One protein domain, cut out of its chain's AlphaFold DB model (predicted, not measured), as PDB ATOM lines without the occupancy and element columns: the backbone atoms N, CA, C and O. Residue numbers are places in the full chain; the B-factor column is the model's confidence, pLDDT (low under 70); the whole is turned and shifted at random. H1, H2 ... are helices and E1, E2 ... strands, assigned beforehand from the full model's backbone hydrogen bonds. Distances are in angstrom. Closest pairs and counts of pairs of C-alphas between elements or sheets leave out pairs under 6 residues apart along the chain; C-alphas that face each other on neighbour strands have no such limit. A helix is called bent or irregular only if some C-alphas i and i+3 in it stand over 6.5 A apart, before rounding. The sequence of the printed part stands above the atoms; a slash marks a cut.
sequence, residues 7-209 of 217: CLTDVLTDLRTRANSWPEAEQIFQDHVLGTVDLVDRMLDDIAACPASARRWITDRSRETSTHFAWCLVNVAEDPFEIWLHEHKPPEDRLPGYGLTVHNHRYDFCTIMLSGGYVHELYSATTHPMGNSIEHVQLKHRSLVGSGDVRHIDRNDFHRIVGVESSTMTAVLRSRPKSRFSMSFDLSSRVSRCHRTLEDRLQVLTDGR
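Overview. This is residues 7 to 209 of the 217 residues of an uncharacterized protein of Pseudonocardiaceae bacterium YIM PH 21723 (UniProt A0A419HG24). Two strongly twisted sheets and a strand hairpin, E9 and E10, make an open, only partly closed shell: the five-stranded sheet has helix H2 packed over one face, and the long hairpin E4 and E5, with E7, lies on the side away from that helix. H1 sits beside H2, H3 crosses the strands, H4 grazes the edge at E1, and residues 201 to 209 of H5 stick out. The printed part has 203 residues, in the order H1 to H4, E1 to E10, H5. The sheets, E1 E2 E8 E3 E6, E5 E4 E7 and E9 E10, are antiparallel; the class is mixed. The whole is compact, radius of gyration of the C-alphas 17.6 A, spanning 48 by 46 by 35 A.

Along the chain. Find C-alpha 7 at (-39.058, -42.475, 54.505), where H1 begins, residues 7 to 18; it is irregular, with C-alphas 7 and 10 7.4 A apart. H2 follows, residues 22 to 35, 19.7 A long, then H3, 39 to 49, and H4, 52 to 61. Next come E1, 68 to 74, E2, 81 to 88, 21.9 A, E3, 109 to 115, and E4, 117 to 127, 30.0 A. E5, 134 to 146, 29.6 A, bends by 62 degrees at residue 138. After it look for E6, 150 to 153, E7, 158 to 162, E8, 169 to 175, E9, 181 to 185, and E10, 192 to 196. H5, 198 to 209, ends at (-11.826, -26.984, 17.794).

Arrangement. H1, H2 and H3 are on one face of the five-stranded sheet: two layers, helices over strands. H1 and H2 form a helical hairpin, closest C-alphas Leu 15 and Ala 25, 5.8 A. H2 runs along the strands over E8 and E3, at a height over the sheet of 8.9 A. In this sheet look for N 71 and O 85 of the hairpin E1 and E2, 2.8 A; N 84 and O 172, E2 to E8, 2.9 A; N 110 and O 173, E3 to E8, 2.9 A; and N 111 and O 151, E3 to E6, 2.8 A. H4 only grazes the sheet, closest C-alphas Ile 58 and Cys 72, 5.7 A. In the hairpin E4 and E5, N 120 and O 143 are 2.8 A apart; N 121 and O 160, E4 to E7, 2.9 A. In the hairpin E9 and E10, N 184 and O 193 are 2.9 A apart. The closest C-alphas of E5 and E10 are Ile 134 and Ser 192, 5.5 A. Every O i to N i+4 pair is within hydrogen-bond range in H2 and H3; H1 has 7 of 8, H4 5 of 6, H5 7 of 8.

Size, cuts and confidence. The C-alphas of Val 37 and Arg 209, the two farthest apart, are 55.0 A apart. The printed part has no cut. The link E2 to E3, residues 89 to 108, is long. Confidence is under 70 at residues 208 to 209.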
ATOM      1  N   CYS A   7     -39.944 -41.414  54.017       82.75
ATOM      2  CA  CYS A   7     -39.058 -42.475  54.505       82.75
ATOM      3  C   CYS A   7     -37.558 -42.141  54.446       82.75
ATOM      4  O   CYS A   7     -36.778 -42.757  55.165       82.75
ATOM      5  N   LEU A   8     -37.138 -41.163  53.632       87.31
ATOM      6  CA  LEU A   8     -35.740 -40.723  53.549       87.31
ATOM      7  C   LEU A   8     -35.486 -39.378  54.242       87.31
ATOM      8  O   LEU A   8     -34.364 -38.878  54.210       87.31
ATOM      9  N   THR A   9     -36.498 -38.746  54.837       90.38
ATOM     10  CA  THR A   9     -36.356 -37.374  55.353       90.38
ATOM     11  C   THR A   9     -35.347 -37.300  56.499       90.38
ATOM     12  O   THR A   9     -34.476 -36.424  56.493       90.38
ATOM     13  N   ASP A  10     -35.404 -38.251  57.430       91.06
ATOM     14  CA  ASP A  10     -34.516 -38.280  58.594       91.06
ATOM     15  C   ASP A  10     -33.074 -38.601  58.187       91.06
ATOM     16  O   ASP A  10     -32.159 -37.855  58.539       91.06
ATOM     17  N   VAL A  11     -32.869 -39.623  57.343       94.38
ATOM     18  CA  VAL A  11     -31.530 -39.958  56.832       94.38
ATOM     19  C   VAL A  11     -30.928 -38.808  56.027       94.38
ATOM     20  O   VAL A  11     -29.747 -38.516  56.173       94.38
ATOM     21  N   LEU A  12     -31.717 -38.090  55.222       94.88
ATOM     22  CA  LEU A  12     -31.217 -36.933  54.476       94.88
ATOM     23  C   LEU A  12     -30.849 -35.768  55.387       94.88
ATOM     24  O   LEU A  12     -29.860 -35.080  55.131       94.88
ATOM     25  N   THR A  13     -31.638 -35.539  56.432       95.31
ATOM     26  CA  THR A  13     -31.354 -34.501  57.423       95.31
ATOM     27  C   THR A  13     -30.059 -34.819  58.161       95.31
ATOM     28  O   THR A  13     -29.167 -33.970  58.223       95.31
ATOM     29  N   ASP A  14     -29.904 -36.051  58.640       96.44
ATOM     30  CA  ASP A  14     -28.694 -36.495  59.328       96.44
ATOM     31  C   ASP A  14     -27.469 -36.467  58.408       96.44
ATOM     32  O   ASP A  14     -26.435 -35.918  58.787       96.44
ATOM     33  N   LEU A  15     -27.574 -36.968  57.174       96.62
ATOM     34  CA  LEU A  15     -26.470 -36.931  56.212       96.62
ATOM     35  C   LEU A  15     -25.995 -35.498  55.936       96.62
ATOM     36  O   LEU A  15     -24.796 -35.259  55.834       96.62
ATOM     37  N   ARG A  16     -26.908 -34.527  55.835       96.12
ATOM     38  CA  ARG A  16     -26.554 -33.124  55.550       96.12
ATOM     39  C   ARG A  16     -26.006 -32.367  56.754       96.12
ATOM     40  O   ARG A  16     -25.270 -31.403  56.573       96.12
ATOM     41  N   THR A  17     -26.402 -32.752  57.963       96.44
ATOM     42  CA  THR A  17     -26.089 -31.988  59.183       96.44
ATOM     43  C   THR A  17     -25.004 -32.626  60.042       96.44
ATOM     44  O   THR A  17     -24.357 -31.918  60.813       96.44
ATOM     45  N   ARG A  18     -24.794 -33.942  59.925       96.38
ATOM     46  CA  ARG A  18     -23.904 -34.713  60.802       96.38
ATOM     47  C   ARG A  18     -22.763 -35.413  60.075       96.38
ATOM     48  O   ARG A  18     -21.767 -35.697  60.728       96.38
ATOM     49  N   ALA A  19     -22.881 -35.702  58.777       95.56
ATOM     50  CA  ALA A  19     -21.808 -36.376  58.053       95.56
ATOM     51  C   ALA A  19     -20.692 -35.386  57.679       95.56
ATOM     52  O   ALA A  19     -20.815 -34.622  56.722       95.56
ATOM     53  N   ASN A  20     -19.578 -35.423  58.410       93.88
ATOM     54  CA  ASN A  20     -18.393 -34.604  58.128       93.88
ATOM     55  C   ASN A  20     -17.349 -35.358  57.295       93.88
ATOM     56  O   ASN A  20     -16.378 -34.774  56.811       93.88
ATOM     57  N   SER A  21     -17.534 -36.665  57.120       94.56
ATOM     58  CA  SER A  21     -16.663 -37.525  56.332       94.56
ATOM     59  C   SER A  21     -17.459 -38.604  55.597       94.56
ATOM     60  O   SER A  21     -18.619 -38.875  55.906       94.56
ATOM     61  N   TRP A  22     -16.834 -39.234  54.598       94.56
ATOM     62  CA  TRP A  22     -17.466 -40.328  53.857       94.56
ATOM     63  C   TRP A  22     -17.792 -41.548  54.744       94.56
ATOM     64  O   TRP A  22     -18.927 -42.009  54.677       94.56
ATOM     65  N   PRO A  23     -16.892 -42.024  55.632       95.38
ATOM     66  CA  PRO A  23     -17.230 -43.101  56.568       95.38
ATOM     67  C   PRO A  23     -18.410 -42.768  57.492       95.38
ATOM     68  O   PRO A  23     -19.246 -43.626  57.755       95.38
ATOM     69  N   GLU A  24     -18.520 -41.518  57.957       96.56
ATOM     70  CA  GLU A  24     -19.675 -41.082  58.756       96.56
ATOM     71  C   GLU A  24     -20.971 -41.098  57.942       96.56
ATOM     72  O   GLU A  24     -22.003 -41.531  58.450       96.56
ATOM     73  N   ALA A  25     -20.927 -40.668  56.676       97.00
ATOM     74  CA  ALA A  25     -22.080 -40.726  55.782       97.00
ATOM     75  C   ALA A  25     -22.550 -42.172  55.560       97.00
ATOM     76  O   ALA A  25     -23.747 -42.451  55.630       97.00
ATOM     77  N   GLU A  26     -21.615 -43.097  55.327       96.19
ATOM     78  CA  GLU A  26     -21.925 -44.522  55.181       96.19
ATOM     79  C   GLU A  26     -22.559 -45.098  56.447       96.19
ATOM     80  O   GLU A  26     -23.577 -45.780  56.344       96.19
ATOM     81  N   GLN A  27     -22.008 -44.785  57.625       97.06
ATOM     82  CA  GLN A  27     -22.544 -45.265  58.899       97.06
ATOM     83  C   GLN A  27     -23.956 -44.729  59.159       97.06
ATOM     84  O   GLN A  27     -24.849 -45.507  59.473       97.06
ATOM     85  N   ILE A  28     -24.182 -43.423  58.970       97.38
ATOM     86  CA  ILE A  28     -25.513 -42.811  59.112       97.38
ATOM     87  C   ILE A  28     -26.507 -43.511  58.185       97.38
ATOM     88  O   ILE A  28     -27.580 -43.926  58.614       97.38
ATOM     89  N   PHE A  29     -26.153 -43.667  56.910       96.62
ATOM     90  CA  PHE A  29     -27.028 -44.318  55.944       96.62
ATOM     91  C   PHE A  29     -27.326 -45.772  56.319       96.62
ATOM     92  O   PHE A  29     -28.476 -46.200  56.241       96.62
ATOM     93  N   GLN A  30     -26.313 -46.512  56.767       95.81
ATOM     94  CA  GLN A  30     -26.464 -47.881  57.240       95.81
ATOM     95  C   GLN A  30     -27.411 -47.978  58.435       95.81
ATOM     96  O   GLN A  30     -28.324 -48.801  58.402       95.81
ATOM     97  N   ASP A  31     -27.223 -47.141  59.453       95.69
ATOM     98  CA  ASP A  31     -28.047 -47.149  60.664       95.69
ATOM     99  C   ASP A  31     -29.521 -46.893  60.328       95.69
ATOM    100  O   ASP A  31     -30.406 -47.601  60.808       95.69
ATOM    101  N   HIS A  32     -29.787 -45.927  59.442       94.44
ATOM    102  CA  HIS A  32     -31.143 -45.609  58.992       94.44
ATOM    103  C   HIS A  32     -31.769 -46.737  58.173       94.44
ATOM    104  O   HIS A  32     -32.910 -47.122  58.427       94.44
ATOM    105  N   VAL A  33     -31.042 -47.290  57.200       92.44
ATOM    106  CA  VAL A  33     -31.580 -48.338  56.322       92.44
ATOM    107  C   VAL A  33     -31.814 -49.639  57.089       92.44
ATOM    108  O   VAL A  33     -32.881 -50.229  56.955       92.44
ATOM    109  N   LEU A  34     -30.857 -50.077  57.913       92.62
ATOM    110  CA  LEU A  34     -30.985 -51.311  58.695       92.62
ATOM    111  C   LEU A  34     -31.950 -51.163  59.880       92.62
ATOM    112  O   LEU A  34     -32.548 -52.148  60.307       92.62
ATOM    113  N   GLY A  35     -32.112 -49.947  60.410       91.88
ATOM    114  CA  GLY A  35     -33.086 -49.640  61.456       91.88
ATOM    115  C   GLY A  35     -34.525 -49.502  60.950       91.88
ATOM    116  O   GLY A  35     -35.457 -49.519  61.755       91.88
ATOM    117  N   THR A  36     -34.732 -49.382  59.634       88.00
ATOM    118  CA  THR A  36     -36.060 -49.195  59.039       88.00
ATOM    119  C   THR A  36     -36.643 -50.517  58.559       88.00
ATOM    120  O   THR A  36     -36.231 -51.077  57.545       88.00
ATOM    121  N   VAL A  37     -37.673 -50.985  59.260       84.44
ATOM    122  CA  VAL A  37     -38.466 -52.149  58.843       84.44
ATOM    123  C   VAL A  37     -39.284 -51.802  57.594       84.44
ATOM    124  O   VAL A  37     -39.900 -50.733  57.527       84.44
ATOM    125  N   ASP A  38     -39.291 -52.717  56.623       84.31
ATOM    126  CA  ASP A  38     -40.025 -52.619  55.353       84.31
ATOM    127  C   ASP A  38     -39.662 -51.375  54.521       84.31
ATOM    128  O   ASP A  38     -40.514 -50.760  53.881       84.31
ATOM    129  N   LEU A  39     -38.382 -50.971  54.530       83.69
ATOM    130  CA  LEU A  39     -37.924 -49.782  53.803       83.69
ATOM    131  C   LEU A  39     -38.314 -49.808  52.317       83.69
ATOM    132  O   LEU A  39     -38.720 -48.778  51.790       83.69
ATOM    133  N   VAL A  40     -38.212 -50.963  51.648       80.31
ATOM    134  CA  VAL A  40     -38.590 -51.093  50.229       80.31
ATOM    135  C   VAL A  40     -40.058 -50.742  50.031       80.31
ATOM    136  O   VAL A  40     -40.357 -49.878  49.213       80.31
ATOM    137  N   ASP A  41     -40.954 -51.353  50.802       85.81
ATOM    138  CA  ASP A  41     -42.393 -51.117  50.674       85.81
ATOM    139  C   ASP A  41     -42.733 -49.658  50.985       85.81
ATOM    140  O   ASP A  41     -43.419 -49.006  50.204       85.81
ATOM    141  N   ARG A  42     -42.134 -49.080  52.036       88.69
ATOM    142  CA  ARG A  42     -42.287 -47.650  52.362       88.69
ATOM    143  C   ARG A  42     -41.806 -46.736  51.235       88.69
ATOM    144  O   ARG A  42     -42.442 -45.728  50.943       88.69
ATOM    145  N   MET A  43     -40.682 -47.067  50.601       82.81
ATOM    146  CA  MET A  43     -40.162 -46.303  49.467       82.81
ATOM    147  C   MET A  43     -41.085 -46.408  48.252       82.81
ATOM    148  O   MET A  43     -41.305 -45.408  47.570       82.81
ATOM    149  N   LEU A  44     -41.622 -47.596  47.972       84.62
ATOM    150  CA  LEU A  44     -42.579 -47.805  46.886       84.62
ATOM    151  C   LEU A  44     -43.890 -47.055  47.148       84.62
ATOM    152  O   LEU A  44     -44.389 -46.392  46.235       84.62
ATOM    153  N   ASP A  45     -44.392 -47.079  48.381       89.75
ATOM    154  CA  ASP A  45     -45.563 -46.313  48.817       89.75
ATOM    155  C   ASP A  45     -45.334 -44.803  48.653       89.75
ATOM    156  O   ASP A  45     -46.164 -44.104  48.063       89.75
ATOM    157  N   ASP A  46     -44.173 -44.295  49.080       87.81
ATOM    158  CA  ASP A  46     -43.791 -42.889  48.912       87.81
ATOM    159  C   ASP A  46     -43.707 -42.495  47.426       87.81
ATOM    160  O   ASP A  46     -44.204 -41.436  47.024       87.81
ATOM    161  N   ILE A  47     -43.113 -43.343  46.578       83.81
ATOM    162  CA  ILE A  47     -43.035 -43.118  45.124       83.81
ATOM    163  C   ILE A  47     -44.436 -43.130  44.495       83.81
ATOM    164  O   ILE A  47     -44.721 -42.311  43.611       83.81
ATOM    165  N   ALA A  48     -45.318 -44.030  44.934       87.81
ATOM    166  CA  ALA A  48     -46.688 -44.125  44.444       87.81
ATOM    167  C   ALA A  48     -47.524 -42.895  44.837       87.81
ATOM    168  O   ALA A  48     -48.292 -42.390  44.009       87.81
ATOM    169  N   ALA A  49     -47.330 -42.384  46.056       89.12
ATOM    170  CA  ALA A  49     -47.998 -41.199  46.589       89.12
ATOM    171  C   ALA A  49     -47.439 -39.872  46.034       89.12
ATOM    172  O   ALA A  49     -48.111 -38.837  46.095       89.12
ATOM    173  N   CYS A  50     -46.227 -39.876  45.475       86.06
ATOM    174  CA  CYS A  50     -45.585 -38.680  44.938       86.06
ATOM    175  C   CYS A  50     -46.357 -38.060  43.749       86.06
ATOM    176  O   CYS A  50     -46.806 -38.767  42.837       86.06
ATOM    177  N   PRO A  51     -46.424 -36.715  43.655       88.44
ATOM    178  CA  PRO A  51     -46.966 -36.034  42.481       88.44
ATOM    179  C   PRO A  51     -46.269 -36.448  41.176       88.44
ATOM    180  O   PRO A  51     -45.094 -36.820  41.157       88.44
ATOM    181  N   ALA A  52     -46.955 -36.303  40.037       89.00
ATOM    182  CA  ALA A  52     -46.401 -36.646  38.719       89.00
ATOM    183  C   ALA A  52     -45.065 -35.939  38.405       89.00
ATOM    184  O   ALA A  52     -44.195 -36.523  37.764       89.00
ATOM    185  N   SER A  53     -44.872 -34.710  38.893       87.69
ATOM    186  CA  SER A  53     -43.618 -33.963  38.747       87.69
ATOM    187  C   SER A  53     -42.442 -34.610  39.487       87.69
ATOM    188  O   SER A  53     -41.330 -34.614  38.963       87.69
ATOM    189  N   ALA A  54     -42.682 -35.180  40.669       86.50
ATOM    190  CA  ALA A  54     -41.674 -35.902  41.436       86.50
ATOM    191  C   ALA A  54     -41.323 -37.235  40.760       86.50
ATOM    192  O   ALA A  54     -40.146 -37.519  40.551       86.50
ATOM    193  N   ARG A  55     -42.325 -37.992  40.293       87.69
ATOM    194  CA  ARG A  55     -42.091 -39.218  39.508       87.69
ATOM    195  C   ARG A  55     -41.285 -38.942  38.238       87.69
ATOM    196  O   ARG A  55     -40.320 -39.645  37.967       87.69
ATOM    197  N   ARG A  56     -41.607 -37.859  37.518       90.25
ATOM    198  CA  ARG A  56     -40.828 -37.413  36.352       90.25
ATOM    199  C   ARG A  56     -39.387 -37.055  36.718       90.25
ATOM    200  O   ARG A  56     -38.467 -37.394  35.986       90.25
ATOM    201  N   TRP A  57     -39.169 -36.393  37.856       90.19
ATOM    202  CA  TRP A  57     -37.819 -36.072  38.324       90.19
ATOM    203  C   TRP A  57     -36.964 -37.331  38.524       90.19
ATOM    204  O   TRP A  57     -35.793 -37.315  38.136       90.19
ATOM    205  N   ILE A  58     -37.557 -38.398  39.082       90.12
ATOM    206  CA  ILE A  58     -36.907 -39.702  39.287       90.12
ATOM    207  C   ILE A  58     -36.581 -40.328  37.939       90.12
ATOM    208  O   ILE A  58     -35.423 -40.654  37.684       90.12
ATOM    209  N   THR A  59     -37.573 -40.470  37.057       92.25
ATOM    210  CA  THR A  59     -37.380 -41.134  35.760       92.25
ATOM    211  C   THR A  59     -36.351 -40.413  34.896       92.25
ATOM    212  O   THR A  59     -35.504 -41.072  34.309       92.25
ATOM    213  N   ASP A  60     -36.353 -39.074  34.885       94.12
ATOM    214  CA  ASP A  60     -35.420 -38.255  34.092       94.12
ATOM    215  C   ASP A  60     -33.949 -38.402  34.542       94.12
ATOM    216  O   ASP A  60     -33.035 -38.058  33.793       94.12
ATOM    217  N   ARG A  61     -33.700 -38.870  35.775       94.00
ATOM    218  CA  ARG A  61     -32.350 -39.048  36.357       94.00
ATOM    219  C   ARG A  61     -31.955 -40.504  36.558       94.00
ATOM    220  O   ARG A  61     -30.789 -40.800  36.821       94.00
ATOM    221  N   SER A  62     -32.928 -41.397  36.475       95.38
ATOM    222  CA  SER A  62     -32.718 -42.832  36.547       95.38
ATOM    223  C   SER A  62     -32.188 -43.342  35.217       95.38
ATOM    224  O   SER A  62     -32.273 -42.677  34.184       95.38
ATOM    225  N   ARG A  63     -31.611 -44.537  35.235       95.31
ATOM    226  CA  ARG A  63     -31.123 -45.170  34.013       95.31
ATOM    227  C   ARG A  63     -31.289 -46.669  34.077       95.31
ATOM    228  O   ARG A  63     -31.073 -47.294  35.113       95.31
ATOM    229  N   GLU A  64     -31.590 -47.242  32.930       94.81
ATOM    230  CA  GLU A  64     -31.498 -48.673  32.726       94.81
ATOM    231  C   GLU A  64     -30.060 -49.052  32.356       94.81
ATOM    232  O   GLU A  64     -29.394 -48.377  31.567       94.81
ATOM    233  N   THR A  65     -29.570 -50.141  32.937       91.62
ATOM    234  CA  THR A  65     -28.302 -50.766  32.555       91.62
ATOM    235  C   THR A  65     -28.556 -52.177  32.025       91.62
ATOM    236  O   THR A  65     -29.680 -52.680  32.035       91.62
ATOM    237  N   SER A  66     -27.505 -52.867  31.582       91.00
ATOM    238  CA  SER A  66     -27.639 -54.248  31.111       91.00
ATOM    239  C   SER A  66     -28.062 -55.236  32.209       91.00
ATOM    240  O   SER A  66     -28.571 -56.302  31.879       91.00
ATOM    241  N   THR A  67     -27.872 -54.907  33.494       91.50
ATOM    242  CA  THR A  67     -28.102 -55.845  34.613       91.50
ATOM    243  C   THR A  67     -29.147 -55.396  35.634       91.50
ATOM    244  O   THR A  67     -29.630 -56.226  36.401       91.50
ATOM    245  N   HIS A  68     -29.478 -54.108  35.685       95.00
ATOM    246  CA  HIS A  68     -30.401 -53.538  36.668       95.00
ATOM    247  C   HIS A  68     -30.956 -52.192  36.196       95.00
ATOM    248  O   HIS A  68     -30.332 -51.511  35.370       95.00
ATOM    249  N   PHE A  69     -32.084 -51.791  36.768       95.62
ATOM    250  CA  PHE A  69     -32.547 -50.410  36.758       95.62
ATOM    251  C   PHE A  69     -31.900 -49.671  37.935       95.62
ATOM    252  O   PHE A  69     -31.895 -50.160  39.064       95.62
ATOM    253  N   ALA A  70     -31.294 -48.519  37.661       96.25
ATOM    254  CA  ALA A  70     -30.701 -47.651  38.669       96.25
ATOM    255  C   ALA A  70     -31.604 -46.429  38.857       96.25
ATOM    256  O   ALA A  70     -31.560 -45.482  38.064       96.25
ATOM    257  N   TRP A  71     -32.414 -46.472  39.908       95.19
ATOM    258  CA  TRP A  71     -33.386 -45.449  40.260       95.19
ATOM    259  C   TRP A  71     -32.718 -44.346  41.086       95.19
ATOM    260  O   TRP A  71     -32.225 -44.595  42.187       95.19
ATOM    261  N   CYS A  72     -32.662 -43.126  40.549       94.69
ATOM    262  CA  CYS A  72     -32.080 -41.972  41.236       94.69
ATOM    263  C   CYS A  72     -33.103 -41.377  42.202       94.69
ATOM    264  O   CYS A  72     -34.075 -40.758  41.764       94.69
ATOM    265  N   LEU A  73     -32.862 -41.500  43.505       92.06
ATOM    266  CA  LEU A  73     -33.762 -40.963  44.525       92.06
ATOM    267  C   LEU A  73     -33.321 -39.573  44.960       92.06
ATOM    268  O   LEU A  73     -34.142 -38.661  45.024       92.06
ATOM    269  N   VAL A  74     -32.018 -39.392  45.185       92.88
ATOM    270  CA  VAL A  74     -31.436 -38.118  45.610       92.88
ATOM    271  C   VAL A  74     -30.151 -37.853  44.843       92.88
ATOM    272  O   VAL A  74     -29.214 -38.642  44.882       92.88
ATOM    273  N   ASN A  75     -30.122 -36.717  44.149       93.75
ATOM    274  CA  ASN A  75     -28.955 -36.197  43.448       93.75
ATOM    275  C   ASN A  75     -29.100 -34.675  43.312       93.75
ATOM    276  O   ASN A  75     -29.682 -34.164  42.351       93.75
ATOM    277  N   VAL A  76     -28.628 -33.967  44.333       92.50
ATOM    278  CA  VAL A  76     -28.717 -32.508  44.484       92.50
ATOM    279  C   VAL A  76     -27.299 -31.979  44.524       92.50
ATOM    280  O   VAL A  76     -26.546 -32.461  45.353       92.50
ATOM    281  N   ALA A  77     -26.907 -31.071  43.627       90.81
ATOM    282  CA  ALA A  77     -25.502 -30.730  43.356       90.81
ATOM    283  C   ALA A  77     -24.691 -30.345  44.609       90.81
ATOM    284  O   ALA A  77     -23.502 -30.648  44.691       90.81
ATOM    285  N   GLU A  78     -25.350 -29.719  45.575       93.06
ATOM    286  CA  GLU A  78     -24.789 -29.241  46.834       93.06
ATOM    287  C   GLU A  78     -24.512 -30.375  47.836       93.06
ATOM    288  O   GLU A  78     -23.639 -30.234  48.690       93.06
ATOM    289  N   ASP A  79     -25.210 -31.510  47.718       94.50
ATOM    290  CA  ASP A  79     -24.968 -32.677  48.562       94.50
ATOM    291  C   ASP A  79     -23.665 -33.383  48.117       94.50
ATOM    292  O   ASP A  79     -23.452 -33.612  46.914       94.50
ATOM    293  N   PRO A  80     -22.788 -33.805  49.052       94.69
ATOM    294  CA  PRO A  80     -21.568 -34.549  48.726       94.69
ATOM    295  C   PRO A  80     -21.839 -36.026  48.381       94.69
ATOM    296  O   PRO A  80     -20.899 -36.788  48.123       94.69
ATOM    297  N   PHE A  81     -23.110 -36.429  48.365       96.50
ATOM    298  CA  PHE A  81     -23.566 -37.792  48.147       96.50
ATOM    299  C   PHE A  81     -24.759 -37.862  47.185       96.50
ATOM    300  O   PHE A  81     -25.387 -36.861  46.838       96.50
ATOM    301  N   GLU A  82     -25.079 -39.083  46.777       96.69
ATOM    302  CA  GLU A  82     -26.269 -39.449  46.021       96.69
ATOM    303  C   GLU A  82     -26.889 -40.710  46.633       96.69
ATOM    304  O   GLU A  82     -26.159 -41.598  47.081       96.69
ATOM    305  N   ILE A  83     -28.221 -40.814  46.610       95.81
ATOM    306  CA  ILE A  83     -28.952 -42.017  47.039       95.81
ATOM    307  C   ILE A  83     -29.662 -42.622  45.834       95.81
ATOM    308  O   ILE A  83     -30.402 -41.942  45.113       95.81
ATOM    309  N   TRP A  84     -29.443 -43.916  45.643       96.06
ATOM    310  CA  TRP A  84     -29.992 -44.702  44.552       96.06
ATOM    311  C   TRP A  84     -30.656 -45.971  45.083       96.06
ATOM    312  O   TRP A  84     -30.253 -46.512  46.112       96.06
ATOM    313  N   LEU A  85     -31.623 -46.476  44.327       95.19
ATOM    314  CA  LEU A  85     -32.169 -47.819  44.482       95.19
ATOM    315  C   LEU A  85     -31.820 -48.621  43.233       95.19
ATOM    316  O   LEU A  85     -32.043 -48.172  42.108       95.19
ATOM    317  N   HIS A  86     -31.238 -49.794  43.417       96.19
ATOM    318  CA  HIS A  86     -30.984 -50.726  42.334       96.19
ATOM    319  C   HIS A  86     -32.002 -51.844  42.366       96.19
ATOM    320  O   HIS A  86     -32.148 -52.523  43.377       96.19
ATOM    321  N   GLU A  87     -32.645 -52.062  41.231       95.62
ATOM    322  CA  GLU A  87     -33.539 -53.182  40.991       95.62
ATOM    323  C   GLU A  87     -32.890 -54.085  39.944       95.62
ATOM    324  O   GLU A  87     -32.801 -53.734  38.760       95.62
ATOM    325  N   HIS A  88     -32.361 -55.226  40.376       94.81
ATOM    326  CA  HIS A  88     -31.738 -56.161  39.454       94.81
ATOM    327  C   HIS A  88     -32.791 -56.844  38.594       94.81
ATOM    328  O   HIS A  88     -33.748 -57.430  39.095       94.81
ATOM    329  N   LYS A  89     -32.549 -56.822  37.281       93.75
ATOM    330  CA  LYS A  89     -33.393 -57.499  36.294       93.75
ATOM    331  C   LYS A  89     -33.498 -58.989  36.618       93.75
ATOM    332  O   LYS A  89     -32.530 -59.533  37.167       93.75
ATOM    333  N   PRO A  90     -34.589 -59.677  36.262       90.31
ATOM    334  CA  PRO A  90     -34.629 -61.131  36.345       90.31
ATOM    335  C   PRO A  90     -33.581 -61.753  35.394       90.31
ATOM    336  O   PRO A  90     -33.151 -61.089  34.445       90.31
ATOM    337  N   PRO A  91     -33.089 -62.980  35.659       87.56
ATOM    338  CA  PRO A  91     -32.006 -63.600  34.889       87.56
ATOM    339  C   PRO A  91     -32.191 -63.579  33.364       87.56
ATOM    340  O   PRO A  91     -31.219 -63.343  32.649       87.56
ATOM    341  N   GLU A  92     -33.414 -63.785  32.887       88.69
ATOM    342  CA  GLU A  92     -33.812 -63.804  31.477       88.69
ATOM    343  C   GLU A  92     -33.653 -62.454  30.760       88.69
ATOM    344  O   GLU A  92     -33.375 -62.432  29.563       88.69
ATOM    345  N   ASP A  93     -33.733 -61.343  31.494       88.44
ATOM    346  CA  ASP A  93     -33.645 -59.982  30.948       88.44
ATOM    347  C   ASP A  93     -32.236 -59.380  31.081       88.44
ATOM    348  O   ASP A  93     -31.965 -58.251  30.649       88.44
ATOM    349  N   ARG A  94     -31.307 -60.105  31.716       86.56
ATOM    350  CA  ARG A  94     -29.934 -59.637  31.911       86.56
ATOM    351  C   ARG A  94     -29.124 -59.846  30.649       86.56
ATOM    352  O   ARG A  94     -28.888 -60.968  30.206       86.56
ATOM    353  N   LEU A  95     -28.580 -58.751  30.140       83.56
ATOM    354  CA  LEU A  95     -27.612 -58.803  29.057       83.56
ATOM    355  C   LEU A  95     -26.185 -58.844  29.617       83.56
ATOM    356  O   LEU A  95     -25.899 -58.201  30.641       83.56
ATOM    357  N   PRO A  96     -25.254 -59.541  28.934       79.56
ATOM    358  CA  PRO A  96     -23.831 -59.390  29.194       79.56
ATOM    359  C   PRO A  96     -23.453 -57.909  29.241       79.56
ATOM    360  O   PRO A  96     -23.871 -57.117  28.396       79.56
ATOM    361  N   GLY A  97     -22.667 -57.510  30.234       73.31
ATOM    362  CA  GLY A  97     -22.266 -56.115  30.348       73.31
ATOM    363  C   GLY A  97     -21.417 -55.818  31.568       73.31
ATOM    364  O   GLY A  97     -20.960 -56.722  32.265       73.31
ATOM    365  N   TYR A  98     -21.204 -54.524  31.804       70.62
ATOM    366  CA  TYR A  98     -20.202 -53.993  32.732       70.62
ATOM    367  C   TYR A  98     -20.261 -54.621  34.134       70.62
ATOM    368  O   TYR A  98     -19.230 -55.051  34.647       70.62
ATOM    369  N   GLY A  99     -21.463 -54.788  34.699       75.06
ATOM    370  CA  GLY A  99     -21.651 -55.379  36.032       75.06
ATOM    371  C   GLY A  99     -21.193 -56.841  36.164       75.06
ATOM    372  O   GLY A  99     -20.911 -57.294  37.269       75.06
ATOM    373  N   LEU A 100     -21.084 -57.564  35.044       83.31
ATOM    374  CA  LEU A 100     -20.615 -58.953  34.976       83.31
ATOM    375  C   LEU A 100     -19.128 -59.061  34.607       83.31
ATOM    376  O   LEU A 100     -18.624 -60.167  34.442       83.31
ATOM    377  N   THR A 101     -18.419 -57.945  34.464       93.25
ATOM    378  CA  THR A 101     -16.958 -57.922  34.291       93.25
ATOM    379  C   THR A 101     -16.295 -57.468  35.582       93.25
ATOM    380  O   THR A 101     -16.953 -56.864  36.428       93.25
ATOM    381  N   VAL A 102     -15.004 -57.748  35.759       97.06
ATOM    382  CA  VAL A 102     -14.257 -57.170  36.885       97.06
ATOM    383  C   VAL A 102     -14.123 -55.679  36.624       97.06
ATOM    384  O   VAL A 102     -13.618 -55.300  35.573       97.06
ATOM    385  N   HIS A 103     -14.586 -54.829  37.527       97.00
ATOM    386  CA  HIS A 103     -14.597 -53.389  37.307       97.00
ATOM    387  C   HIS A 103     -14.446 -52.601  38.600       97.00
ATOM    388  O   HIS A 103     -14.714 -53.119  39.678       97.00
ATOM    389  N   ASN A 104     -14.034 -51.343  38.479       96.69
ATOM    390  CA  ASN A 104     -14.070 -50.384  39.576       96.69
ATOM    391  C   ASN A 104     -15.067 -49.254  39.278       96.69
ATOM    392  O   ASN A 104     -15.807 -49.286  38.284       96.69
ATOM    393  N   HIS A 105     -15.104 -48.248  40.147       95.94
ATOM    394  CA  HIS A 105     -16.058 -47.144  40.064       95.94
ATOM    395  C   HIS A 105     -15.343 -45.799  40.068       95.94
ATOM    396  O   HIS A 105     -14.158 -45.701  40.358       95.94
ATOM    397  N   ARG A 106     -16.061 -44.739  39.695       95.56
ATOM    398  CA  ARG A 106     -15.538 -43.361  39.757       95.56
ATOM    399  C   ARG A 106     -15.744 -42.708  41.116       95.56
ATOM    400  O   ARG A 106     -15.221 -41.626  41.349       95.56
ATOM    401  N   TYR A 107     -16.532 -43.335  41.970       96.69
ATOM    402  CA  TYR A 107     -16.971 -42.873  43.274       96.69
ATOM    403  C   TYR A 107     -16.795 -44.021  44.262       96.69
ATOM    404  O   TYR A 107     -16.797 -45.188  43.863       96.69
ATOM    405  N   ASP A 108     -16.691 -43.673  45.534       97.62
ATOM    406  CA  ASP A 108     -16.837 -44.632  46.623       97.62
ATOM    407  C   ASP A 108     -18.338 -44.812  46.892       97.62
ATOM    408  O   ASP A 108     -19.112 -43.858  46.708       97.62
ATOM    409  N   PHE A 109     -18.761 -46.014  47.272       97.81
ATOM    410  CA  PHE A 109     -20.160 -46.290  47.584       97.81
ATOM    411  C   PHE A 109     -20.337 -47.388  48.633       97.81
ATOM    412  O   PHE A 109     -19.558 -48.337  48.712       97.81
ATOM    413  N   CYS A 110     -21.447 -47.283  49.355       97.44
ATOM    414  CA  CYS A 110     -21.978 -48.319  50.221       97.44
ATOM    415  C   CYS A 110     -23.270 -48.866  49.604       97.44
ATOM    416  O   CYS A 110     -24.104 -48.111  49.101       97.44
ATOM    417  N   THR A 111     -23.412 -50.189  49.596       97.06
ATOM    418  CA  THR A 111     -24.600 -50.911  49.139       97.06
ATOM    419  C   THR A 111     -25.157 -51.737  50.281       97.06
ATOM    420  O   THR A 111     -24.411 -52.487  50.907       97.06
ATOM    421  N   ILE A 112     -26.463 -51.645  50.499       97.12
ATOM    422  CA  ILE A 112     -27.190 -52.439  51.486       97.12
ATOM    423  C   ILE A 112     -28.189 -53.306  50.735       97.12
ATOM    424  O   ILE A 112     -28.988 -52.800  49.940       97.12
ATOM    425  N   MET A 113     -28.113 -54.616  50.948       96.31
ATOM    426  CA  MET A 113     -29.019 -55.569  50.323       96.31
ATOM    427  C   MET A 113     -30.389 -55.503  50.997       96.31
ATOM    428  O   MET A 113     -30.504 -55.784  52.188       96.31
ATOM    429  N   LEU A 114     -31.426 -55.154  50.242       94.69
ATOM    430  CA  LEU A 114     -32.788 -55.034  50.767       94.69
ATOM    431  C   LEU A 114     -33.577 -56.334  50.592       94.69
ATOM    432  O   LEU A 114     -34.323 -56.731  51.479       94.69
ATOM    433  N   SER A 115     -33.389 -57.003  49.454       94.19
ATOM    434  CA  SER A 115     -34.037 -58.270  49.117       94.19
ATOM    435  C   SER A 115     -33.156 -59.094  48.183       94.19
ATOM    436  O   SER A 115     -32.348 -58.541  47.433       94.19
ATOM    437  N   GLY A 116     -33.338 -60.415  48.203       94.88
ATOM    438  CA  GLY A 116     -32.574 -61.351  47.379       94.88
ATOM    439  C   GLY A 116     -31.098 -61.406  47.773       94.88
ATOM    440  O   GLY A 116     -30.736 -61.210  48.940       94.88
ATOM    441  N   GLY A 117     -30.249 -61.658  46.779       96.38
ATOM    442  CA  GLY A 117     -28.820 -61.800  46.991       96.38
ATOM    443  C   GLY A 117     -27.995 -61.910  45.715       96.38
ATOM    444  O   GLY A 117     -28.514 -61.932  44.593       96.38
ATOM    445  N   TYR A 118     -26.677 -61.938  45.892       96.81
ATOM    446  CA  TYR A 118     -25.704 -62.285  44.857       96.81
ATOM    447  C   TYR A 118     -24.394 -62.765  45.477       96.81
ATOM    448  O   TYR A 118     -24.131 -62.581  46.663       96.81
ATOM    449  N   VAL A 119     -23.515 -63.324  44.650       97.19
ATOM    450  CA  VAL A 119     -22.118 -63.536  45.019       97.19
ATOM    451  C   VAL A 119     -21.300 -62.318  44.608       97.19
ATOM    452  O   VAL A 119     -21.335 -61.884  43.455       97.19
ATOM    453  N   HIS A 120     -20.547 -61.776  45.557       97.44
ATOM    454  CA  HIS A 120     -19.640 -60.657  45.359       97.44
ATOM    455  C   HIS A 120     -18.200 -61.155  45.316       97.44
ATOM    456  O   HIS A 120     -17.744 -61.869  46.209       97.44
ATOM    457  N   GLU A 121     -17.489 -60.780  44.262       98.06
ATOM    458  CA  GLU A 121     -16.093 -61.135  44.039       98.06
ATOM    459  C   GLU A 121     -15.244 -59.861  44.058       98.06
ATOM    460  O   GLU A 121     -15.513 -58.927  43.302       98.06
ATOM    461  N   LEU A 122     -14.225 -59.823  44.918       97.94
ATOM    462  CA  LEU A 122     -13.249 -58.736  45.041       97.94
ATOM    463  C   LEU A 122     -11.901 -59.162  44.466       97.94
ATOM    464  O   LEU A 122     -11.453 -60.287  44.692       97.94
ATOM    465  N   TYR A 123     -11.221 -58.244  43.785       98.19
ATOM    466  CA  TYR A 123      -9.991 -58.507  43.047       98.19
ATOM    467  C   TYR A 123      -8.878 -57.515  43.404       98.19
ATOM    468  O   TYR A 123      -9.120 -56.335  43.652       98.19
ATOM    469  N   SER A 124      -7.624 -57.969  43.378       97.19
ATOM    470  CA  SER A 124      -6.490 -57.090  43.059       97.19
ATOM    471  C   SER A 124      -6.451 -56.885  41.557       97.19
ATOM    472  O   SER A 124      -6.653 -57.838  40.806       97.19
ATOM    473  N   ALA A 125      -6.105 -55.678  41.125       96.00
ATOM    474  CA  ALA A 125      -5.776 -55.393  39.739       96.00
ATOM    475  C   ALA A 125      -4.386 -54.762  39.656       96.00
ATOM    476  O   ALA A 125      -4.064 -53.862  40.431       96.00
ATOM    477  N   THR A 126      -3.587 -55.220  38.698       96.06
ATOM    478  CA  THR A 126      -2.380 -54.518  38.264       96.06
ATOM    479  C   THR A 126      -2.758 -53.666  37.065       96.06
ATOM    480  O   THR A 126      -3.254 -54.188  36.060       96.06
ATOM    481  N   THR A 127      -2.562 -52.359  37.180       93.38
ATOM    482  CA  THR A 127      -2.833 -51.402  36.109       93.38
ATOM    483  C   THR A 127      -1.545 -51.046  35.380       93.38
ATOM    484  O   THR A 127      -0.470 -51.001  35.978       93.38
ATOM    485  N   HIS A 128      -1.656 -50.784  34.079       91.31
ATOM    486  CA  HIS A 128      -0.544 -50.267  33.285       91.31
ATOM    487  C   HIS A 128      -0.043 -48.940  33.896       91.31
ATOM    488  O   HIS A 128      -0.865 -48.195  34.435       91.31
ATOM    489  N   PRO A 129       1.247 -48.561  33.780       86.00
ATOM    490  CA  PRO A 129       1.786 -47.337  34.394       86.00
ATOM    491  C   PRO A 129       1.062 -46.035  34.017       86.00
ATOM    492  O   PRO A 129       1.032 -45.088  34.795       86.00
ATOM    493  N   MET A 130       0.436 -45.986  32.836       83.75
ATOM    494  CA  MET A 130      -0.412 -44.854  32.422       83.75
ATOM    495  C   MET A 130      -1.780 -44.806  33.133       83.75
ATOM    496  O   MET A 130      -2.554 -43.876  32.915       83.75
ATOM    497  N   GLY A 131      -2.105 -45.812  33.947       80.62
ATOM    498  CA  GLY A 131      -3.302 -45.901  34.785       80.62
ATOM    499  C   GLY A 131      -4.617 -46.110  34.033       80.62
ATOM    500  O   GLY A 131      -5.676 -46.000  34.638       80.62
ATOM    501  N   ASN A 132      -4.577 -46.375  32.727       85.38
ATOM    502  CA  ASN A 132      -5.751 -46.391  31.846       85.38
ATOM    503  C   ASN A 132      -6.135 -47.785  31.328       85.38
ATOM    504  O   ASN A 132      -7.064 -47.902  30.528       85.38
ATOM    505  N   SER A 133      -5.434 -48.830  31.754       92.56
ATOM    506  CA  SER A 133      -5.764 -50.216  31.440       92.56
ATOM    507  C   SER A 133      -5.361 -51.140  32.585       92.56
ATOM    508  O   SER A 133      -4.485 -50.831  33.393       92.56
ATOM    509  N   ILE A 134      -6.037 -52.280  32.646       95.81
ATOM    510  CA  ILE A 134      -5.793 -53.369  33.585       95.81
ATOM    511  C   ILE A 134      -5.040 -54.462  32.830       95.81
ATOM    512  O   ILE A 134      -5.508 -54.930  31.792       95.81
ATOM    513  N   GLU A 135      -3.893 -54.877  33.352       95.06
ATOM    514  CA  GLU A 135      -3.054 -55.922  32.750       95.06
ATOM    515  C   GLU A 135      -3.366 -57.299  33.338       95.06
ATOM    516  O   GLU A 135      -3.395 -58.319  32.640       95.06
ATOM    517  N   HIS A 136      -3.623 -57.321  34.644       95.12
ATOM    518  CA  HIS A 136      -3.857 -58.537  35.399       95.12
ATOM    519  C   HIS A 136      -4.868 -58.293  36.512       95.12
ATOM    520  O   HIS A 136      -4.878 -57.227  37.125       95.12
ATOM    521  N   VAL A 137      -5.681 -59.308  36.805       97.06
ATOM    522  CA  VAL A 137      -6.569 -59.330  37.967       97.06
ATOM    523  C   VAL A 137      -6.425 -60.650  38.707       97.06
ATOM    524  O   VAL A 137      -6.252 -61.699  38.092       97.06
ATOM    525  N   GLN A 138      -6.512 -60.605  40.032       97.75
ATOM    526  CA  GLN A 138      -6.464 -61.785  40.889       97.75
ATOM    527  C   GLN A 138      -7.612 -61.727  41.889       97.75
ATOM    528  O   GLN A 138      -7.767 -60.729  42.589       97.75
ATOM    529  N   LEU A 139      -8.414 -62.793  41.952       98.06
ATOM    530  CA  LEU A 139      -9.490 -62.908  42.933       98.06
ATOM    531  C   LEU A 139      -8.886 -62.920  44.344       98.06
ATOM    532  O   LEU A 139      -8.053 -63.769  44.655       98.06
ATOM    533  N   LYS A 140      -9.310 -61.978  45.185       97.94
ATOM    534  CA  LYS A 140      -8.932 -61.883  46.600       97.94
ATOM    535  C   LYS A 140      -9.950 -62.562  47.497       97.94
ATOM    536  O   LYS A 140      -9.586 -63.276  48.425       97.94
ATOM    537  N   HIS A 141     -11.224 -62.285  47.249       97.25
ATOM    538  CA  HIS A 141     -12.303 -62.701  48.127       97.25
ATOM    539  C   HIS A 141     -13.578 -62.951  47.331       97.25
ATOM    540  O   HIS A 141     -13.836 -62.283  46.331       97.25
ATOM    541  N   ARG A 142     -14.368 -63.913  47.802       97.88
ATOM    542  CA  ARG A 142     -15.662 -64.286  47.243       97.88
ATOM    543  C   ARG A 142     -16.616 -64.538  48.400       97.88
ATOM    544  O   ARG A 142     -16.328 -65.393  49.235       97.88
ATOM    545  N   SER A 143     -17.731 -63.823  48.437       97.75
ATOM    546  CA  SER A 143     -18.735 -63.958  49.492       97.75
ATOM    547  C   SER A 143     -20.144 -63.962  48.929       97.75
ATOM    548  O   SER A 143     -20.429 -63.329  47.913       97.75
ATOM    549  N   LEU A 144     -21.031 -64.691  49.604       97.88
ATOM    550  CA  LEU A 144     -22.464 -64.522  49.419       97.88
ATOM    551  C   LEU A 144     -22.885 -63.204  50.081       97.88
ATOM    552  O   LEU A 144     -22.328 -62.818  51.112       97.88
ATOM    553  N   VAL A 145     -23.819 -62.506  49.450       97.69
ATOM    554  CA  VAL A 145     -24.434 -61.276  49.945       97.69
ATOM    555  C   VAL A 145     -25.937 -61.498  49.922       97.69
ATOM    556  O   VAL A 145     -26.491 -61.725  48.848       97.69
ATOM    557  N   GLY A 146     -26.564 -61.471  51.091       96.50
ATOM    558  CA  GLY A 146     -28.001 -61.628  51.285       96.50
ATOM    559  C   GLY A 146     -28.620 -60.406  51.955       96.50
ATOM    560  O   GLY A 146     -27.935 -59.433  52.256       96.50
ATOM    561  N   SER A 147     -29.935 -60.434  52.157       94.06
ATOM    562  CA  SER A 147     -30.686 -59.310  52.733       94.06
ATOM    563  C   SER A 147     -30.133 -58.879  54.099       94.06
ATOM    564  O   SER A 147     -29.830 -59.718  54.945       94.06
ATOM    565  N   GLY A 148     -29.989 -57.569  54.301       93.62
ATOM    566  CA  GLY A 148     -29.350 -56.960  55.470       93.62
ATOM    567  C   GLY A 148     -27.827 -56.822  55.367       93.62
ATOM    568  O   GLY A 148     -27.243 -56.054  56.131       93.62
ATOM    569  N   ASP A 149     -27.168 -57.497  54.417       96.88
ATOM    570  CA  ASP A 149     -25.723 -57.356  54.245       96.88
ATOM    571  C   ASP A 149     -25.346 -55.985  53.682       96.88
ATOM    572  O   ASP A 149     -25.993 -55.437  52.783       96.88
ATOM    573  N   VAL A 150     -24.210 -55.484  54.165       96.50
ATOM    574  CA  VAL A 150     -23.611 -54.218  53.745       96.50
ATOM    575  C   VAL A 150     -22.303 -54.477  52.998       96.50
ATOM    576  O   VAL A 150     -21.495 -55.345  53.362       96.50
ATOM    577  N   ARG A 151     -22.090 -53.734  51.911       96.50
ATOM    578  CA  ARG A 151     -20.872 -53.776  51.096       96.50
ATOM    579  C   ARG A 151     -20.366 -52.369  50.827       96.50
ATOM    580  O   ARG A 151     -21.063 -51.565  50.217       96.50
ATOM    581  N   HIS A 152     -19.122 -52.131  51.219       96.56
ATOM    582  CA  HIS A 152     -18.382 -50.904  50.947       96.56
ATOM    583  C   HIS A 152     -17.425 -51.165  49.791       96.56
ATOM    584  O   HIS A 152     -16.785 -52.220  49.748       96.56
ATOM    585  N   ILE A 153     -17.355 -50.229  48.853       96.50
ATOM    586  CA  ILE A 153     -16.479 -50.301  47.687       96.50
ATOM    587  C   ILE A 153     -15.838 -48.926  47.507       96.50
ATOM    588  O   ILE A 153     -16.529 -47.948  47.202       96.50
ATOM    589  N   ASP A 154     -14.518 -48.851  47.678       96.00
ATOM    590  CA  ASP A 154     -13.749 -47.672  47.274       96.00
ATOM    591  C   ASP A 154     -13.649 -47.641  45.744       96.00
ATOM    592  O   ASP A 154     -13.649 -48.672  45.066       96.00
ATOM    593  N   ARG A 155     -13.519 -46.450  45.163       95.25
ATOM    594  CA  ARG A 155     -13.330 -46.288  43.713       95.25
ATOM    595  C   ARG A 155     -12.155 -47.100  43.142       95.25
ATOM    596  O   ARG A 155     -12.133 -47.371  41.943       95.25
ATOM    597  N   ASN A 156     -11.160 -47.454  43.955       94.44
ATOM    598  CA  ASN A 156      -9.998 -48.242  43.541       94.44
ATOM    599  C   ASN A 156     -10.204 -49.753  43.698       94.44
ATOM    600  O   ASN A 156      -9.387 -50.527  43.192       94.44
ATOM    601  N   ASP A 157     -11.276 -50.183  44.361       96.62
ATOM    602  CA  ASP A 157     -11.598 -51.594  44.495       96.62
ATOM    603  C   ASP A 157     -12.150 -52.142  43.180       96.62
ATOM    604  O   ASP A 157     -13.057 -51.582  42.558       96.62
ATOM    605  N   PHE A 158     -11.601 -53.281  42.761       97.56
ATOM    606  CA  PHE A 158     -12.089 -54.021  41.608       97.56
ATOM    607  C   PHE A 158     -13.000 -55.138  42.074       97.56
ATOM    608  O   PHE A 158     -12.608 -55.979  42.885       97.56
ATOM    609  N   HIS A 159     -14.210 -55.172  41.530       97.88
ATOM    610  CA  HIS A 159     -15.194 -56.167  41.898       97.88
ATOM    611  C   HIS A 159     -16.035 -56.651  40.724       97.88
ATOM    612  O   HIS A 159     -16.051 -56.063  39.642       97.88
ATOM    613  N   ARG A 160     -16.746 -57.745  40.957       95.88
ATOM    614  CA  ARG A 160     -17.778 -58.279  40.077       95.88
ATOM    615  C   ARG A 160     -18.897 -58.853  40.936       95.88
ATOM    616  O   ARG A 160     -18.646 -59.346  42.035       95.88
ATOM    617  N   ILE A 161     -20.120 -58.816  40.419       94.38
ATOM    618  CA  ILE A 161     -21.249 -59.556  40.985       94.38
ATOM    619  C   ILE A 161     -21.635 -60.706  40.051       94.38
ATOM    620  O   ILE A 161     -21.650 -60.553  38.825       94.38
ATOM    621  N   VAL A 162     -21.915 -61.874  40.621       93.00
ATOM    622  CA  VAL A 162     -22.331 -63.079  39.887       93.00
ATOM    623  C   VAL A 162     -23.467 -63.781  40.612       93.00
ATOM    624  O   VAL A 162     -23.650 -63.600  41.811       93.00
ATOM    625  N   GLY A 163     -24.236 -64.590  39.878       92.12
ATOM    626  CA  GLY A 163     -25.325 -65.375  40.465       92.12
ATOM    627  C   GLY A 163     -26.361 -64.511  41.182       92.12
ATOM    628  O   GLY A 163     -26.795 -64.871  42.266       92.12
ATOM    629  N   VAL A 164     -26.694 -63.346  40.617       94.50
ATOM    630  CA  VAL A 164     -27.695 -62.454  41.206       94.50
ATOM    631  C   VAL A 164     -29.051 -63.159  41.199       94.50
ATOM    632  O   VAL A 164     -29.473 -63.681  40.165       94.50
ATOM    633  N   GLU A 165     -29.729 -63.193  42.332       94.56
ATOM    634  CA  GLU A 165     -31.054 -63.794  42.460       94.56
ATOM    635  C   GLU A 165     -32.118 -62.945  41.742       94.56
ATOM    636  O   GLU A 165     -31.862 -61.817  41.308       94.56
ATOM    637  N   SER A 166     -33.303 -63.509  41.522       90.31
ATOM    638  CA  SER A 166     -34.448 -62.721  41.052       90.31
ATOM    639  C   SER A 166     -34.915 -61.780  42.161       90.31
ATOM    640  O   SER A 166     -34.776 -62.095  43.339       90.31
ATOM    641  N   SER A 167     -35.467 -60.624  41.783       89.69
ATOM    642  CA  SER A 167     -35.973 -59.623  42.737       89.69
ATOM    643  C   SER A 167     -34.912 -59.088  43.711       89.69
ATOM    644  O   SER A 167     -35.249 -58.571  44.778       89.69
ATOM    645  N   THR A 168     -33.626 -59.191  43.353       95.31
ATOM    646  CA  THR A 168     -32.547 -58.588  44.134       95.31
ATOM    647  C   THR A 168     -32.651 -57.069  44.069       95.31
ATOM    648  O   THR A 168     -32.576 -56.481  42.984       95.31
ATOM    649  N   MET A 169     -32.771 -56.426  45.229       95.94
ATOM    650  CA  MET A 169     -32.808 -54.971  45.343       95.94
ATOM    651  C   MET A 169     -31.770 -54.472  46.335       95.94
ATOM    652  O   MET A 169     -31.564 -55.075  47.390       95.94
ATOM    653  N   THR A 170     -31.132 -53.347  46.016       96.38
ATOM    654  CA  THR A 170     -30.163 -52.723  46.918       96.38
ATOM    655  C   THR A 170     -30.377 -51.222  47.063       96.38
ATOM    656  O   THR A 170     -30.654 -50.519  46.090       96.38
ATOM    657  N   ALA A 171     -30.220 -50.720  48.287       95.94
ATOM    658  CA  ALA A 171     -30.078 -49.295  48.551       95.94
ATOM    659  C   ALA A 171     -28.601 -48.923  48.407       95.94
ATOM    660  O   ALA A 171     -27.727 -49.631  48.912       95.94
ATOM    661  N   VAL A 172     -28.308 -47.824  47.717       97.44
ATOM    662  CA  VAL A 172     -26.934 -47.416  47.425       97.44
ATOM    663  C   VAL A 172     -26.730 -45.955  47.800       97.44
ATOM    664  O   VAL A 172     -27.380 -45.072  47.239       97.44
ATOM    665  N   LEU A 173     -25.766 -45.702  48.682       98.06
ATOM    666  CA  LEU A 173     -25.214 -44.372  48.926       98.06
ATOM    667  C   LEU A 173     -23.912 -44.239  48.143       98.06
ATOM    668  O   LEU A 173     -23.022 -45.080  48.271       98.06
ATOM    669  N   ARG A 174     -23.771 -43.179  47.349       97.38
ATOM    670  CA  ARG A 174     -22.556 -42.905  46.565       97.38
ATOM    671  C   ARG A 174     -21.989 -41.548  46.903       97.38
ATOM    672  O   ARG A 174     -22.740 -40.599  47.080       97.38
ATOM    673  N   SER A 175     -20.671 -41.445  46.914       97.38
ATOM    674  CA  SER A 175     -19.990 -40.154  46.933       97.38
ATOM    675  C   SER A 175     -20.037 -39.500  45.553       97.38
ATOM    676  O   SER A 175     -20.335 -40.140  44.538       97.38
ATOM    677  N   ARG A 176     -19.683 -38.214  45.484       95.19
ATOM    678  CA  ARG A 176     -19.357 -37.590  44.197       95.19
ATOM    679  C   ARG A 176     -18.193 -38.299  43.504       95.19
ATOM    680  O   ARG A 176     -17.333 -38.864  44.178       95.19
ATOM    681  N   PRO A 177     -18.119 -38.249  42.161       94.44
ATOM    682  CA  PRO A 177     -16.988 -38.810  41.437       94.44
ATOM    683  C   PRO A 177     -15.651 -38.262  41.958       94.44
ATOM    684  O   PRO A 177     -15.385 -37.066  41.900       94.44
ATOM    685  N   LYS A 178     -14.796 -39.165  42.431       94.38
ATOM    686  CA  LYS A 178     -13.415 -38.924  42.875       94.38
ATOM    687  C   LYS A 178     -12.392 -39.309  41.802       94.38
ATOM    688  O   LYS A 178     -11.186 -39.168  41.993       94.38
ATOM    689  N   SER A 179     -12.844 -39.851  40.674       91.31
ATOM    690  CA  SER A 179     -12.009 -40.196  39.522       91.31
ATOM    691  C   SER A 179     -12.727 -39.891  38.209       91.31
ATOM    692  O   SER A 179     -13.949 -40.003  38.102       91.31
ATOM    693  N   ARG A 180     -11.960 -39.493  37.187       89.62
ATOM    694  CA  ARG A 180     -12.499 -39.099  35.868       89.62
ATOM    695  C   ARG A 180     -12.963 -40.290  35.032       89.62
ATOM    696  O   ARG A 180     -13.833 -40.167  34.177       89.62
ATOM    697  N   PHE A 181     -12.414 -41.466  35.304       91.69
ATOM    698  CA  PHE A 181     -12.718 -42.692  34.584       91.69
ATOM    699  C   PHE A 181     -12.854 -43.869  35.546       91.69
ATOM    700  O   PHE A 181     -12.333 -43.831  36.660       91.69
ATOM    701  N   SER A 182     -13.547 -44.906  35.096       94.69
ATOM    702  CA  SER A 182     -13.476 -46.247  35.676       94.69
ATOM    703  C   SER A 182     -12.923 -47.218  34.638       94.69
ATOM    704  O   SER A 182     -12.733 -46.871  33.468       94.69
ATOM    705  N   MET A 183     -12.629 -48.440  35.051       95.69
ATOM    706  CA  MET A 183     -12.084 -49.482  34.200       95.69
ATOM    707  C   MET A 183     -12.838 -50.788  34.397       95.69
ATOM    708  O   MET A 183     -13.319 -51.087  35.487       95.69
ATOM    709  N   SER A 184     -12.895 -51.581  33.332       96.19
ATOM    710  CA  SER A 184     -13.328 -52.976  33.385       96.19
ATOM    711  C   SER A 184     -12.302 -53.897  32.749       96.19
ATOM    712  O   SER A 184     -11.589 -53.499  31.826       96.19
ATOM    713  N   PHE A 185     -12.306 -55.149  33.180       96.25
ATOM    714  CA  PHE A 185     -11.527 -56.242  32.637       96.25
ATOM    715  C   PHE A 185     -12.434 -57.457  32.426       96.25
ATOM    716  O   PHE A 185     -13.055 -57.969  33.362       96.25
ATOM    717  N   ASP A 186     -12.520 -57.910  31.179       94.44
ATOM    718  CA  ASP A 186     -13.209 -59.150  30.841       94.44
ATOM    719  C   ASP A 186     -12.281 -60.341  31.106       94.44
ATOM    720  O   ASP A 186     -11.218 -60.450  30.498       94.44
ATOM    721  N   LEU A 187     -12.666 -61.238  32.015       92.69
ATOM    722  CA  LEU A 187     -11.835 -62.389  32.390       92.69
ATOM    723  C   LEU A 187     -11.659 -63.403  31.253       92.69
ATOM    724  O   LEU A 187     -10.649 -64.102  31.223       92.69
ATOM    725  N   SER A 188     -12.627 -63.496  30.339       91.69
ATOM    726  CA  SER A 188     -12.617 -64.483  29.257       91.69
ATOM    727  C   SER A 188     -11.767 -64.015  28.080       91.69
ATOM    728  O   SER A 188     -10.888 -64.739  27.620       91.69
ATOM    729  N   SER A 189     -11.974 -62.777  27.630       92.56
ATOM    730  CA  SER A 189     -11.270 -62.201  26.487       92.56
ATOM    731  C   SER A 189      -9.991 -61.467  26.885       92.56
ATOM    732  O   SER A 189      -9.231 -61.055  26.011       92.56
ATOM    733  N   ARG A 190      -9.767 -61.253  28.189       94.06
ATOM    734  CA  ARG A 190      -8.666 -60.456  28.761       94.06
ATOM    735  C   ARG A 190      -8.606 -59.021  28.238       94.06
ATOM    736  O   ARG A 190      -7.548 -58.398  28.207       94.06
ATOM    737  N   VAL A 191      -9.750 -58.488  27.814       94.06
ATOM    738  CA  VAL A 191      -9.840 -57.128  27.284       94.06
ATOM    739  C   VAL A 191     -10.077 -56.161  28.434       94.06
ATOM    740  O   VAL A 191     -11.080 -56.258  29.144       94.06
ATOM    741  N   SER A 192      -9.176 -55.189  28.573       95.50
ATOM    742  CA  SER A 192      -9.383 -54.031  29.436       95.50
ATOM    743  C   SER A 192     -10.075 -52.896  28.682       95.50
ATOM    744  O   SER A 192      -9.821 -52.671  27.498       95.50
ATOM    745  N   ARG A 193     -10.955 -52.166  29.370       94.56
ATOM    746  CA  ARG A 193     -11.616 -50.966  28.849       94.56
ATOM    747  C   ARG A 193     -11.572 -49.853  29.887       94.56
ATOM    748  O   ARG A 193     -11.804 -50.108  31.065       94.56
ATOM    749  N   CYS A 194     -11.329 -48.631  29.422       93.44
ATOM    750  CA  CYS A 194     -11.410 -47.403  30.206       93.44
ATOM    751  C   CYS A 194     -12.696 -46.655  29.838       93.44
ATOM    752  O   CYS A 194     -12.934 -46.362  28.666       93.44
ATOM    753  N   HIS A 195     -13.511 -46.341  30.839       91.75
ATOM    754  CA  HIS A 195     -14.830 -45.733  30.687       91.75
ATOM    755  C   HIS A 195     -14.795 -44.299  31.193       91.75
ATOM    756  O   HIS A 195     -14.450 -44.047  32.346       91.75
ATOM    757  N   ARG A 196     -15.164 -43.355  30.328       89.81
ATOM    758  CA  ARG A 196     -15.183 -41.913  30.614       89.81
ATOM    759  C   ARG A 196     -16.601 -41.378  30.529       89.81
ATOM    760  O   ARG A 196     -17.460 -42.007  29.912       89.81
ATOM    761  N   THR A 197     -16.844 -40.214  31.124       87.06
ATOM    762  CA  THR A 197     -18.140 -39.552  30.961       87.06
ATOM    763  C   THR A 197     -18.285 -38.899  29.599       87.06
ATOM    764  O   THR A 197     -17.300 -38.621  28.907       87.06
ATOM    765  N   LEU A 198     -19.537 -38.642  29.221       85.75
ATOM    766  CA  LEU A 198     -19.830 -37.884  28.014       85.75
ATOM    767  C   LEU A 198     -19.386 -36.432  28.156       85.75
ATOM    768  O   LEU A 198     -18.923 -35.875  27.173       85.75
ATOM    769  N   GLU A 199     -19.440 -35.845  29.351       83.25
ATOM    770  CA  GLU A 199     -18.952 -34.488  29.615       83.25
ATOM    771  C   GLU A 199     -17.440 -34.395  29.381       83.25
ATOM    772  O   GLU A 199     -16.986 -33.524  28.641       83.25
ATOM    773  N   ASP A 200     -16.659 -35.347  29.908       79.69
ATOM    774  CA  ASP A 200     -15.218 -35.422  29.645       79.69
ATOM    775  C   ASP A 200     -14.943 -35.638  28.149       79.69
ATOM    776  O   ASP A 200     -14.003 -35.072  27.587       79.69
ATOM    777  N   ARG A 201     -15.762 -36.454  27.468       83.19
ATOM    778  CA  ARG A 201     -15.610 -36.678  26.027       83.19
ATOM    779  C   ARG A 201     -15.967 -35.436  25.213       83.19
ATOM    780  O   ARG A 201     -15.272 -35.158  24.235       83.19
ATOM    781  N   LEU A 202     -17.019 -34.723  25.604       84.19
ATOM    782  CA  LEU A 202     -17.488 -33.498  24.975       84.19
ATOM    783  C   LEU A 202     -16.423 -32.416  25.089       84.19
ATOM    784  O   LEU A 202     -16.060 -31.850  24.064       84.19
ATOM    785  N   GLN A 203     -15.845 -32.236  26.278       80.81
ATOM    786  CA  GLN A 203     -14.745 -31.303  26.516       80.81
ATOM    787  C   GLN A 203     -13.582 -31.547  25.541       80.81
ATOM    788  O   GLN A 203     -13.141 -30.636  24.850       80.81
ATOM    789  N   VAL A 204     -13.147 -32.804  25.383       81.81
ATOM    790  CA  VAL A 204     -12.087 -33.163  24.420       81.81
ATOM    791  C   VAL A 204     -12.484 -32.838  22.974       81.81
ATOM    792  O   VAL A 204     -11.646 -32.406  22.183       81.81
ATOM    793  N   LEU A 205     -13.746 -33.065  22.600       83.06
ATOM    794  CA  LEU A 205     -14.243 -32.776  21.250       83.06
ATOM    795  C   LEU A 205     -14.360 -31.272  20.969       83.06
ATOM    796  O   LEU A 205     -14.218 -30.869  19.812       83.06
ATOM    797  N   THR A 206     -14.635 -30.458  21.987       84.75
ATOM    798  CA  THR A 206     -14.773 -29.003  21.858       84.75
ATOM    799  C   THR A 206     -13.432 -28.284  21.950       84.75
ATOM    800  O   THR A 206     -13.194 -27.358  21.176       84.75
ATOM    801  N   ASP A 207     -12.517 -28.742  22.803       78.62
ATOM    802  CA  ASP A 207     -11.196 -28.123  22.975       78.62
ATOM    803  C   ASP A 207     -10.330 -28.262  21.722       78.62
ATOM    804  O   ASP A 207      -9.657 -27.317  21.315       78.62
ATOM    805  N   GLY A 208     -10.431 -29.402  21.032       62.16
ATOM    806  CA  GLY A 208      -9.761 -29.627  19.749       62.16
ATOM    807  C   GLY A 208     -10.233 -28.714  18.609       62.16
ATOM    808  O   GLY A 208      -9.576 -28.668  17.573       62.16
ATOM    809  N   ARG A 209     -11.343 -27.977  18.774       58.16
ATOM    810  CA  ARG A 209     -11.826 -26.984  17.794       58.16
ATOM    811  C   ARG A 209     -11.392 -25.552  18.101       58.16
ATOM    812  O   ARG A 209     -11.466 -24.713  17.211       58.16
TER     813      ARG A 209